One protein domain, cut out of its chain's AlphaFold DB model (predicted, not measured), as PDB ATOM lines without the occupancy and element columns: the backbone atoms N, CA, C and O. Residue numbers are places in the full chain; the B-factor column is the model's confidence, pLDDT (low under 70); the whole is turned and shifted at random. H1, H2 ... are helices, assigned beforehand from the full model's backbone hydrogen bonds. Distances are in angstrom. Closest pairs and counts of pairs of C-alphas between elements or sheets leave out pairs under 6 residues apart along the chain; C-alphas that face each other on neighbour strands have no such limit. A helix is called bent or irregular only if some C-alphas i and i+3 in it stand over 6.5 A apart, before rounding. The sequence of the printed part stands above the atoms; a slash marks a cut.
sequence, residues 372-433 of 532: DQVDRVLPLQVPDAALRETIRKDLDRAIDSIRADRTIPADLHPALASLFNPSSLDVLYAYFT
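What this domain is: This is residues 372 to 433 of the 532 residues of the protein "Hydrolase_4 domain-containing protein" of Phycisphaerales bacterium (UniProt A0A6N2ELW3). One long helix, H2, makes the length of the domain, with a shorter helix near each of its ends: H1 slants back beside the first end, and H3 stands crosswise near the other. Between H2 and H3, residues 406 to 421 form a long loop that doubles back beside H2 and returns to H3. The printed part has 62 residues with three named helices in the order H1, H2, H3 and no named strand; its class is all helix. The whole is compact, with a radius of gyration of the C-alphas of 11.7 A, and elongated, with spans of 32 by 21 by 18 A.

Where its parts are: H2, residues 385 to 405, measures 29.8 A from C-alpha 385 at (-3.572, -42.855, -4.837) to C-alpha 405 at (1.201, -13.547, -6.829). H1, residues 372 to 381, begins with C-alpha 372 at (-13.457, -30.029, -1.028) and measures 14.9 A. It is irregular, but only just: C-alphas 376 and 379 are 6.7 A apart. H3, residues 422 to 431, also measures 14.9 A and ends with C-alpha 431 at (-13.142, -16.306, -5.891). It is irregular, with C-alphas 423 and 426 7.4 A apart.

How they stand to each other: H2 and H1 form a helical hairpin, running opposite ways at a shallow tilt of 32 degrees. They only just touch, with 3 pairs of C-alphas within 8 A, and H2 does so with residues 388 to 392 alone; the closest C-alphas, of Leu 378 and Arg 388, are 6.4 A apart. H2 touches H3 with residues 402 to 403 alone, about perpendicular at 76 degrees; their closest C-alphas, of Ile 402 and Tyr 429, are 5.9 A apart. H1 and H3 are apart. Every O i to N i+4 pair is within hydrogen-bond range in H2, against 4 of 6 in H1 and 4 of 6 in H3.

The domain as a whole: The C-alphas farthest apart, of Pro 383 and Asp 405, are 32.6 A from each other. The link from H1 to H2 is tight, and the link from H2 to H3 is long, with 16 residues. The printed part has no cut. The mean pLDDT of the printed part is 95.1, and no printed residue is under 70.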
ATOM      1  N   ASP A 372     -12.570 -28.982  -1.539       95.38
ATOM      2  CA  ASP A 372     -13.457 -30.029  -1.028       95.38
ATOM      3  C   ASP A 372     -14.245 -30.722  -2.164       95.38
ATOM      4  O   ASP A 372     -14.501 -31.928  -2.121       95.38
ATOM      5  N   GLN A 373     -14.607 -29.993  -3.230       94.00
ATOM      6  CA  GLN A 373     -15.214 -30.570  -4.438       94.00
ATOM      7  C   GLN A 373     -14.229 -31.426  -5.247       94.00
ATOM      8  O   GLN A 373     -14.584 -32.532  -5.661       94.00
ATOM      9  N   VAL A 374     -12.994 -30.958  -5.463       94.25
ATOM     10  CA  VAL A 374     -11.941 -31.736  -6.137       94.25
ATOM     11  C   VAL A 374     -11.654 -33.016  -5.349       94.25
ATOM     12  O   VAL A 374     -11.599 -34.094  -5.941       94.25
ATOM     13  N   ASP A 375     -11.572 -32.938  -4.021       93.31
ATOM     14  CA  ASP A 375     -11.318 -34.090  -3.156       93.31
ATOM     15  C   ASP A 375     -12.432 -35.139  -3.158       93.31
ATOM     16  O   ASP A 375     -12.144 -36.338  -3.114       93.31
ATOM     17  N   ARG A 376     -13.695 -34.716  -3.284       90.88
ATOM     18  CA  ARG A 376     -14.835 -35.626  -3.483       90.88
ATOM     19  C   ARG A 376     -14.817 -36.301  -4.859       90.88
ATOM     20  O   ARG A 376     -15.176 -37.472  -4.973       90.88
ATOM     21  N   VAL A 377     -14.394 -35.590  -5.906       90.25
ATOM     22  CA  VAL A 377     -14.445 -36.074  -7.299       90.25
ATOM     23  C   VAL A 377     -13.225 -36.926  -7.680       90.25
ATOM     24  O   VAL A 377     -13.369 -37.902  -8.420       90.25
ATOM     25  N   LEU A 378     -12.029 -36.613  -7.170       92.81
ATOM     26  CA  LEU A 378     -10.784 -37.296  -7.540       92.81
ATOM     27  C   LEU A 378     -10.808 -38.824  -7.336       92.81
ATOM     28  O   LEU A 378     -10.405 -39.526  -8.264       92.81
ATOM     29  N   PRO A 379     -11.296 -39.387  -6.211       93.44
ATOM     30  CA  PRO A 379     -11.392 -40.838  -6.023       93.44
ATOM     31  C   PRO A 379     -12.279 -41.552  -7.051       93.44
ATOM     32  O   PRO A 379     -12.070 -42.734  -7.310       93.44
ATOM     33  N   LEU A 380     -13.244 -40.843  -7.648       91.00
ATOM     34  CA  LEU A 380     -14.176 -41.390  -8.639       91.00
ATOM     35  C   LEU A 380     -13.580 -41.421 -10.056       91.00
ATOM     36  O   LEU A 380     -13.997 -42.238 -10.874       91.00
ATOM     37  N   GLN A 381     -12.622 -40.535 -10.353       90.25
ATOM     38  CA  GLN A 381     -12.015 -40.394 -11.686       90.25
ATOM     39  C   GLN A 381     -10.582 -40.937 -11.771       90.25
ATOM     40  O   GLN A 381     -10.154 -41.385 -12.833       90.25
ATOM     41  N   VAL A 382      -9.838 -40.905 -10.664       94.69
ATOM     42  CA  VAL A 382      -8.416 -41.258 -10.590       94.69
ATOM     43  C   VAL A 382      -8.243 -42.364  -9.543       94.69
ATOM     44  O   VAL A 382      -8.165 -42.062  -8.352       94.69
ATOM     45  N   PRO A 383      -8.187 -43.651  -9.940       94.38
ATOM     46  CA  PRO A 383      -8.038 -44.765  -8.998       94.38
ATOM     47  C   PRO A 383      -6.698 -44.767  -8.249       94.38
ATOM     48  O   PRO A 383      -6.654 -45.171  -7.085       94.38
ATOM     49  N   ASP A 384      -5.629 -44.289  -8.890       97.38
ATOM     50  CA  ASP A 384      -4.279 -44.272  -8.325       97.38
ATOM     51  C   ASP A 384      -4.130 -43.238  -7.195       97.38
ATOM     52  O   ASP A 384      -4.431 -42.054  -7.356       97.38
ATOM     53  N   ALA A 385      -3.667 -43.691  -6.029       96.88
ATOM     54  CA  ALA A 385      -3.572 -42.855  -4.837       96.88
ATOM     55  C   ALA A 385      -2.416 -41.844  -4.884       96.88
ATOM     56  O   ALA A 385      -2.577 -40.736  -4.373       96.88
ATOM     57  N   ALA A 386      -1.284 -42.199  -5.497       97.56
ATOM     58  CA  ALA A 386      -0.131 -41.310  -5.610       97.56
ATOM     59  C   ALA A 386      -0.411 -40.187  -6.617       97.56
ATOM     60  O   ALA A 386      -0.061 -39.036  -6.373       97.56
ATOM     61  N   LEU A 387      -1.126 -40.490  -7.702       97.19
ATOM     62  CA  LEU A 387      -1.563 -39.505  -8.682       97.19
ATOM     63  C   LEU A 387      -2.592 -38.527  -8.100       97.19
ATOM     64  O   LEU A 387      -2.472 -37.327  -8.330       97.19
ATOM     65  N   ARG A 388      -3.558 -39.003  -7.297       97.50
ATOM     66  CA  ARG A 388      -4.466 -38.108  -6.546       97.50
ATOM     67  C   ARG A 388      -3.697 -37.156  -5.631       97.50
ATOM     68  O   ARG A 388      -4.019 -35.976  -5.579       97.50
ATOM     69  N   GLU A 389      -2.678 -37.657  -4.940       97.62
ATOM     70  CA  GLU A 389      -1.830 -36.855  -4.056       97.62
ATOM     71  C   GLU A 389      -0.997 -35.809  -4.819       97.62
ATOM     72  O   GLU A 389      -0.875 -34.671  -4.368       97.62
ATOM     73  N   THR A 390      -0.481 -36.148  -6.003       97.88
ATOM     74  CA  THR A 390       0.165 -35.178  -6.902       97.88
ATOM     75  C   THR A 390      -0.813 -34.082  -7.334       97.88
ATOM     76  O   THR A 390      -0.484 -32.902  -7.243       97.88
ATOM     77  N   ILE A 391      -2.039 -34.449  -7.728       98.00
ATOM     78  CA  ILE A 391      -3.063 -33.479  -8.151       98.00
ATOM     79  C   ILE A 391      -3.453 -32.534  -7.005       98.00
ATOM     80  O   ILE A 391      -3.637 -31.347  -7.248       98.00
ATOM     81  N   ARG A 392      -3.537 -33.019  -5.760       97.81
ATOM     82  CA  ARG A 392      -3.775 -32.159  -4.584       97.81
ATOM     83  C   ARG A 392      -2.664 -31.146  -4.370       97.81
ATOM     84  O   ARG A 392      -2.941 -29.972  -4.184       97.81
ATOM     85  N   LYS A 393      -1.405 -31.577  -4.441       98.19
ATOM     86  CA  LYS A 393      -0.258 -30.669  -4.281       98.19
ATOM     87  C   LYS A 393      -0.238 -29.580  -5.347       98.19
ATOM     88  O   LYS A 393       0.078 -28.438  -5.032       98.19
ATOM     89  N   ASP A 394      -0.615 -29.912  -6.577       98.19
ATOM     90  CA  ASP A 394      -0.761 -28.923  -7.643       98.19
ATOM     91  C   ASP A 394      -1.976 -28.008  -7.454       98.19
ATOM     92  O   ASP A 394      -1.869 -26.811  -7.705       98.19
ATOM     93  N   LEU A 395      -3.107 -28.523  -6.968       98.19
ATOM     94  CA  LEU A 395      -4.271 -27.709  -6.608       98.19
ATOM     95  C   LEU A 395      -3.913 -26.670  -5.537       98.19
ATOM     96  O   LEU A 395      -4.226 -25.492  -5.691       98.19
ATOM     97  N   ASP A 396      -3.230 -27.106  -4.484       98.12
ATOM     98  CA  ASP A 396      -2.788 -26.264  -3.375       98.12
ATOM     99  C   ASP A 396      -1.820 -25.188  -3.869       98.12
ATOM    100  O   ASP A 396      -2.042 -23.999  -3.657       98.12
ATOM    101  N   ARG A 397      -0.814 -25.603  -4.647       98.06
ATOM    102  CA  ARG A 397       0.156 -24.714  -5.292       98.06
ATOM    103  C   ARG A 397      -0.508 -23.700  -6.226       98.06
ATOM    104  O   ARG A 397      -0.072 -22.555  -6.271       98.06
ATOM    105  N   ALA A 398      -1.560 -24.083  -6.951       98.25
ATOM    106  CA  ALA A 398      -2.326 -23.171  -7.798       98.25
ATOM    107  C   ALA A 398      -3.139 -22.158  -6.977       98.25
ATOM    108  O   ALA A 398      -3.142 -20.974  -7.310       98.25
ATOM    109  N   ILE A 399      -3.794 -22.595  -5.895       98.00
ATOM    110  CA  ILE A 399      -4.520 -21.709  -4.971       98.00
ATOM    111  C   ILE A 399      -3.561 -20.686  -4.351       98.00
ATOM    112  O   ILE A 399      -3.834 -19.486  -4.410       98.00
ATOM    113  N   ASP A 400      -2.426 -21.136  -3.818       98.00
ATOM    114  CA  ASP A 400      -1.447 -20.267  -3.164       98.00
ATOM    115  C   ASP A 400      -0.820 -19.268  -4.155       98.00
ATOM    116  O   ASP A 400      -0.800 -18.068  -3.881       98.00
ATOM    117  N   SER A 401      -0.404 -19.730  -5.343       98.06
ATOM    118  CA  SER A 401       0.179 -18.893  -6.412       98.06
ATOM    119  C   SER A 401      -0.804 -17.844  -6.951       98.06
ATOM    120  O   SER A 401      -0.410 -16.714  -7.252       98.06
ATOM    121  N   ILE A 402      -2.099 -18.174  -7.040       97.88
ATOM    122  CA  ILE A 402      -3.130 -17.201  -7.419       97.88
ATOM    123  C   ILE A 402      -3.304 -16.164  -6.310       97.88
ATOM    124  O   ILE A 402      -3.343 -14.972  -6.600       97.88
ATOM    125  N   ARG A 403      -3.394 -16.578  -5.043       96.81
ATOM    126  CA  ARG A 403      -3.634 -15.649  -3.927       96.81
ATOM    127  C   ARG A 403      -2.466 -14.705  -3.661       96.81
ATOM    128  O   ARG A 403      -2.707 -13.525  -3.422       96.81
ATOM    129  N   ALA A 404      -1.242 -15.231  -3.654       97.19
ATOM    130  CA  ALA A 404      -0.041 -14.470  -3.333       97.19
ATOM    131  C   ALA A 404       0.390 -13.577  -4.503       97.19
ATOM    132  O   ALA A 404       0.558 -12.371  -4.330       97.19
ATOM    133  N   ASP A 405       0.506 -14.166  -5.696       96.88
ATOM    134  CA  ASP A 405       1.201 -13.547  -6.829       96.88
ATOM    135  C   ASP A 405       0.278 -13.250  -8.023       96.88
ATOM    136  O   ASP A 405       0.730 -12.683  -9.018       96.88
ATOM    137  N   ARG A 406      -1.006 -13.645  -7.962       96.19
ATOM    138  CA  ARG A 406      -1.958 -13.614  -9.091       96.19
ATOM    139  C   ARG A 406      -1.368 -14.289 -10.335       96.19
ATOM    140  O   ARG A 406      -1.410 -13.755 -11.440       96.19
ATOM    141  N   THR A 407      -0.834 -15.498 -10.156       96.44
ATOM    142  CA  THR A 407      -0.284 -16.327 -11.241       96.44
ATOM    143  C   THR A 407      -0.798 -17.764 -11.180       96.44
ATOM    144  O   THR A 407      -1.155 -18.269 -10.120       96.44
ATOM    145  N   ILE A 408      -0.822 -18.440 -12.333       96.25
ATOM    146  CA  ILE A 408      -1.084 -19.883 -12.440       96.25
ATOM    147  C   ILE A 408       0.236 -20.573 -12.816       96.25
ATOM    148  O   ILE A 408       0.817 -20.206 -13.842       96.25
ATOM    149  N   PRO A 409       0.715 -21.566 -12.043       96.62
ATOM    150  CA  PRO A 409       1.907 -22.326 -12.405       96.62
ATOM    151  C   PRO A 409       1.743 -23.049 -13.751       96.62
ATOM    152  O   PRO A 409       0.698 -23.627 -14.044       96.62
ATOM    153  N   ALA A 410       2.783 -23.025 -14.586       94.19
ATOM    154  CA  ALA A 410       2.726 -23.572 -15.948       94.19
ATOM    155  C   ALA A 410       2.816 -25.112 -16.016       94.19
ATOM    156  O   ALA A 410       2.549 -25.705 -17.058       94.19
ATOM    157  N   ASP A 411       3.216 -25.751 -14.918       95.69
ATOM    158  CA  ASP A 411       3.543 -27.172 -14.783       95.69
ATOM    159  C   ASP A 411       2.568 -27.921 -13.851       95.69
ATOM    160  O   ASP A 411       2.938 -28.916 -13.231       95.69
ATOM    161  N   LEU A 412       1.324 -27.445 -13.733       96.62
ATOM    162  CA  LEU A 412       0.255 -28.149 -13.014       96.62
ATOM    163  C   LEU A 412      -0.150 -29.446 -13.731       96.62
ATOM    164  O   LEU A 412      -0.202 -29.509 -14.963       96.62
ATOM    165  N   HIS A 413      -0.544 -30.463 -12.964       96.81
ATOM    166  CA  HIS A 413      -1.073 -31.706 -13.510       96.81
ATOM    167  C   HIS A 413      -2.270 -31.465 -14.469       96.81
ATOM    168  O   HIS A 413      -3.240 -30.811 -14.076       96.81
ATOM    169  N   PRO A 414      -2.301 -32.060 -15.686       94.69
ATOM    170  CA  PRO A 414      -3.304 -31.751 -16.718       94.69
ATOM    171  C   PRO A 414      -4.780 -31.906 -16.318       94.69
ATOM    172  O   PRO A 414      -5.644 -31.268 -16.914       94.69
ATOM    173  N   ALA A 415      -5.085 -32.716 -15.296       93.50
ATOM    174  CA  ALA A 415      -6.438 -32.837 -14.736       93.50
ATOM    175  C   ALA A 415      -7.004 -31.509 -14.186       93.50
ATOM    176  O   ALA A 415      -8.217 -31.373 -14.053       93.50
ATOM    177  N   LEU A 416      -6.136 -30.541 -13.880       95.12
ATOM    178  CA  LEU A 416      -6.485 -29.230 -13.338       95.12
ATOM    179  C   LEU A 416      -6.650 -28.138 -14.412       95.12
ATOM    180  O   LEU A 416      -7.177 -27.070 -14.109       95.12
ATOM    181  N   ALA A 417      -6.264 -28.392 -15.668       91.44
ATOM    182  CA  ALA A 417      -6.207 -27.373 -16.726       91.44
ATOM    183  C   ALA A 417      -7.577 -26.778 -17.121       91.44
ATOM    184  O   ALA A 417      -7.657 -25.659 -17.626       91.44
ATOM    185  N   SER A 418      -8.677 -27.504 -16.888       89.19
ATOM    186  CA  SER A 418     -10.040 -26.992 -17.112       89.19
ATOM    187  C   SER A 418     -10.488 -25.979 -16.054       89.19
ATOM    188  O   SER A 418     -11.392 -25.188 -16.318       89.19
ATOM    189  N   LEU A 419      -9.863 -26.002 -14.875       91.38
ATOM    190  CA  LEU A 419     -10.108 -25.083 -13.771       91.38
ATOM    191  C   LEU A 419      -9.104 -23.923 -13.819       91.38
ATOM    192  O   LEU A 419      -9.507 -22.763 -13.867       91.38
ATOM    193  N   PHE A 420      -7.811 -24.241 -13.893       94.31
ATOM    194  CA  PHE A 420      -6.710 -23.281 -13.904       94.31
ATOM    195  C   PHE A 420      -6.155 -23.101 -15.320       94.31
ATOM    196  O   PHE A 420      -5.419 -23.944 -15.830       94.31
ATOM    197  N   ASN A 421      -6.502 -21.984 -15.954       91.62
ATOM    198  CA  ASN A 421      -5.946 -21.540 -17.231       91.62
ATOM    199  C   ASN A 421      -5.841 -20.000 -17.244       91.62
ATOM    200  O   ASN A 421      -6.512 -19.352 -16.442       91.62
ATOM    201  N   PRO A 422      -5.038 -19.384 -18.133       89.56
ATOM    202  CA  PRO A 422      -4.826 -17.933 -18.113       89.56
ATOM    203  C   PRO A 422      -6.123 -17.109 -18.160       89.56
ATOM    204  O   PRO A 422      -6.255 -16.132 -17.430       89.56
ATOM    205  N   SER A 423      -7.119 -17.547 -18.934       88.62
ATOM    206  CA  SER A 423      -8.411 -16.861 -19.046       88.62
ATOM    207  C   SER A 423      -9.340 -17.039 -17.832       88.62
ATOM    208  O   SER A 423     -10.358 -16.355 -17.764       88.62
ATOM    209  N   SER A 424      -9.023 -17.915 -16.868       90.31
ATOM    210  CA  SER A 424      -9.728 -18.007 -15.578       90.31
ATOM    211  C   SER A 424      -9.005 -17.302 -14.423       90.31
ATOM    212  O   SER A 424      -9.588 -17.180 -13.348       90.31
ATOM    213  N   LEU A 425      -7.784 -16.790 -14.623       92.50
ATOM    214  CA  LEU A 425      -6.951 -16.206 -13.565       92.50
ATOM    215  C   LEU A 425      -7.665 -15.111 -12.754       92.50
ATOM    216  O   LEU A 425      -7.701 -15.186 -11.529       92.50
ATOM    217  N   ASP A 426      -8.259 -14.123 -13.422       90.44
ATOM    218  CA  ASP A 426      -8.852 -12.959 -12.749       90.44
ATOM    219  C   ASP A 426     -10.121 -13.295 -11.960       90.44
ATOM    220  O   ASP A 426     -10.340 -12.767 -10.867       90.44
ATOM    221  N   VAL A 427     -10.946 -14.212 -12.474       92.69
ATOM    222  CA  VAL A 427     -12.142 -14.674 -11.761       92.69
ATOM    223  C   VAL A 427     -11.780 -15.626 -10.616       92.69
ATOM    224  O   VAL A 427     -12.367 -15.526  -9.541       92.69
ATOM    225  N   LEU A 428     -10.769 -16.489 -10.789       95.44
ATOM    226  CA  LEU A 428     -10.246 -17.327  -9.706       95.44
ATOM    227  C   LEU A 428      -9.615 -16.483  -8.595       95.44
ATOM    228  O   LEU A 428      -9.858 -16.755  -7.425       95.44
ATOM    229  N   TYR A 429      -8.864 -15.434  -8.941       96.19
ATOM    230  CA  TYR A 429      -8.306 -14.500  -7.966       96.19
ATOM    231  C   TYR A 429      -9.399 -13.896  -7.079       96.19
ATOM    232  O   TYR A 429      -9.301 -13.958  -5.853       96.19
ATOM    233  N   ALA A 430     -10.481 -13.395  -7.681       95.56
ATOM    234  CA  ALA A 430     -11.637 -12.891  -6.944       95.56
ATOM    235  C   ALA A 430     -12.312 -13.983  -6.089       95.56
ATOM    236  O   ALA A 430     -12.500 -13.793  -4.890       95.56
ATOM    237  N   TYR A 431     -12.599 -15.164  -6.647       95.56
ATOM    238  CA  TYR A 431     -13.142 -16.306  -5.891       95.56
ATOM    239  C   TYR A 431     -12.277 -16.703  -4.677       95.56
ATOM    240  O   TYR A 431     -12.794 -17.216  -3.683       95.56
ATOM    241  N   PHE A 432     -10.961 -16.491  -4.756       97.44
ATOM    242  CA  PHE A 432      -9.995 -16.841  -3.715       97.44
ATOM    243  C   PHE A 432      -9.665 -15.667  -2.776       97.44
ATOM    244  O   PHE A 432      -8.842 -15.841  -1.872       97.44
ATOM    245  N   THR A 433     -10.284 -14.496  -2.950       96.06
ATOM    246  CA  THR A 433     -10.061 -13.297  -2.115       96.06
ATOM    247  C   THR A 433     -11.343 -12.693  -1.547       96.06
ATOM    248  O   THR A 433     -11.283 -12.084  -0.485       96.06
TER     249      THR A 433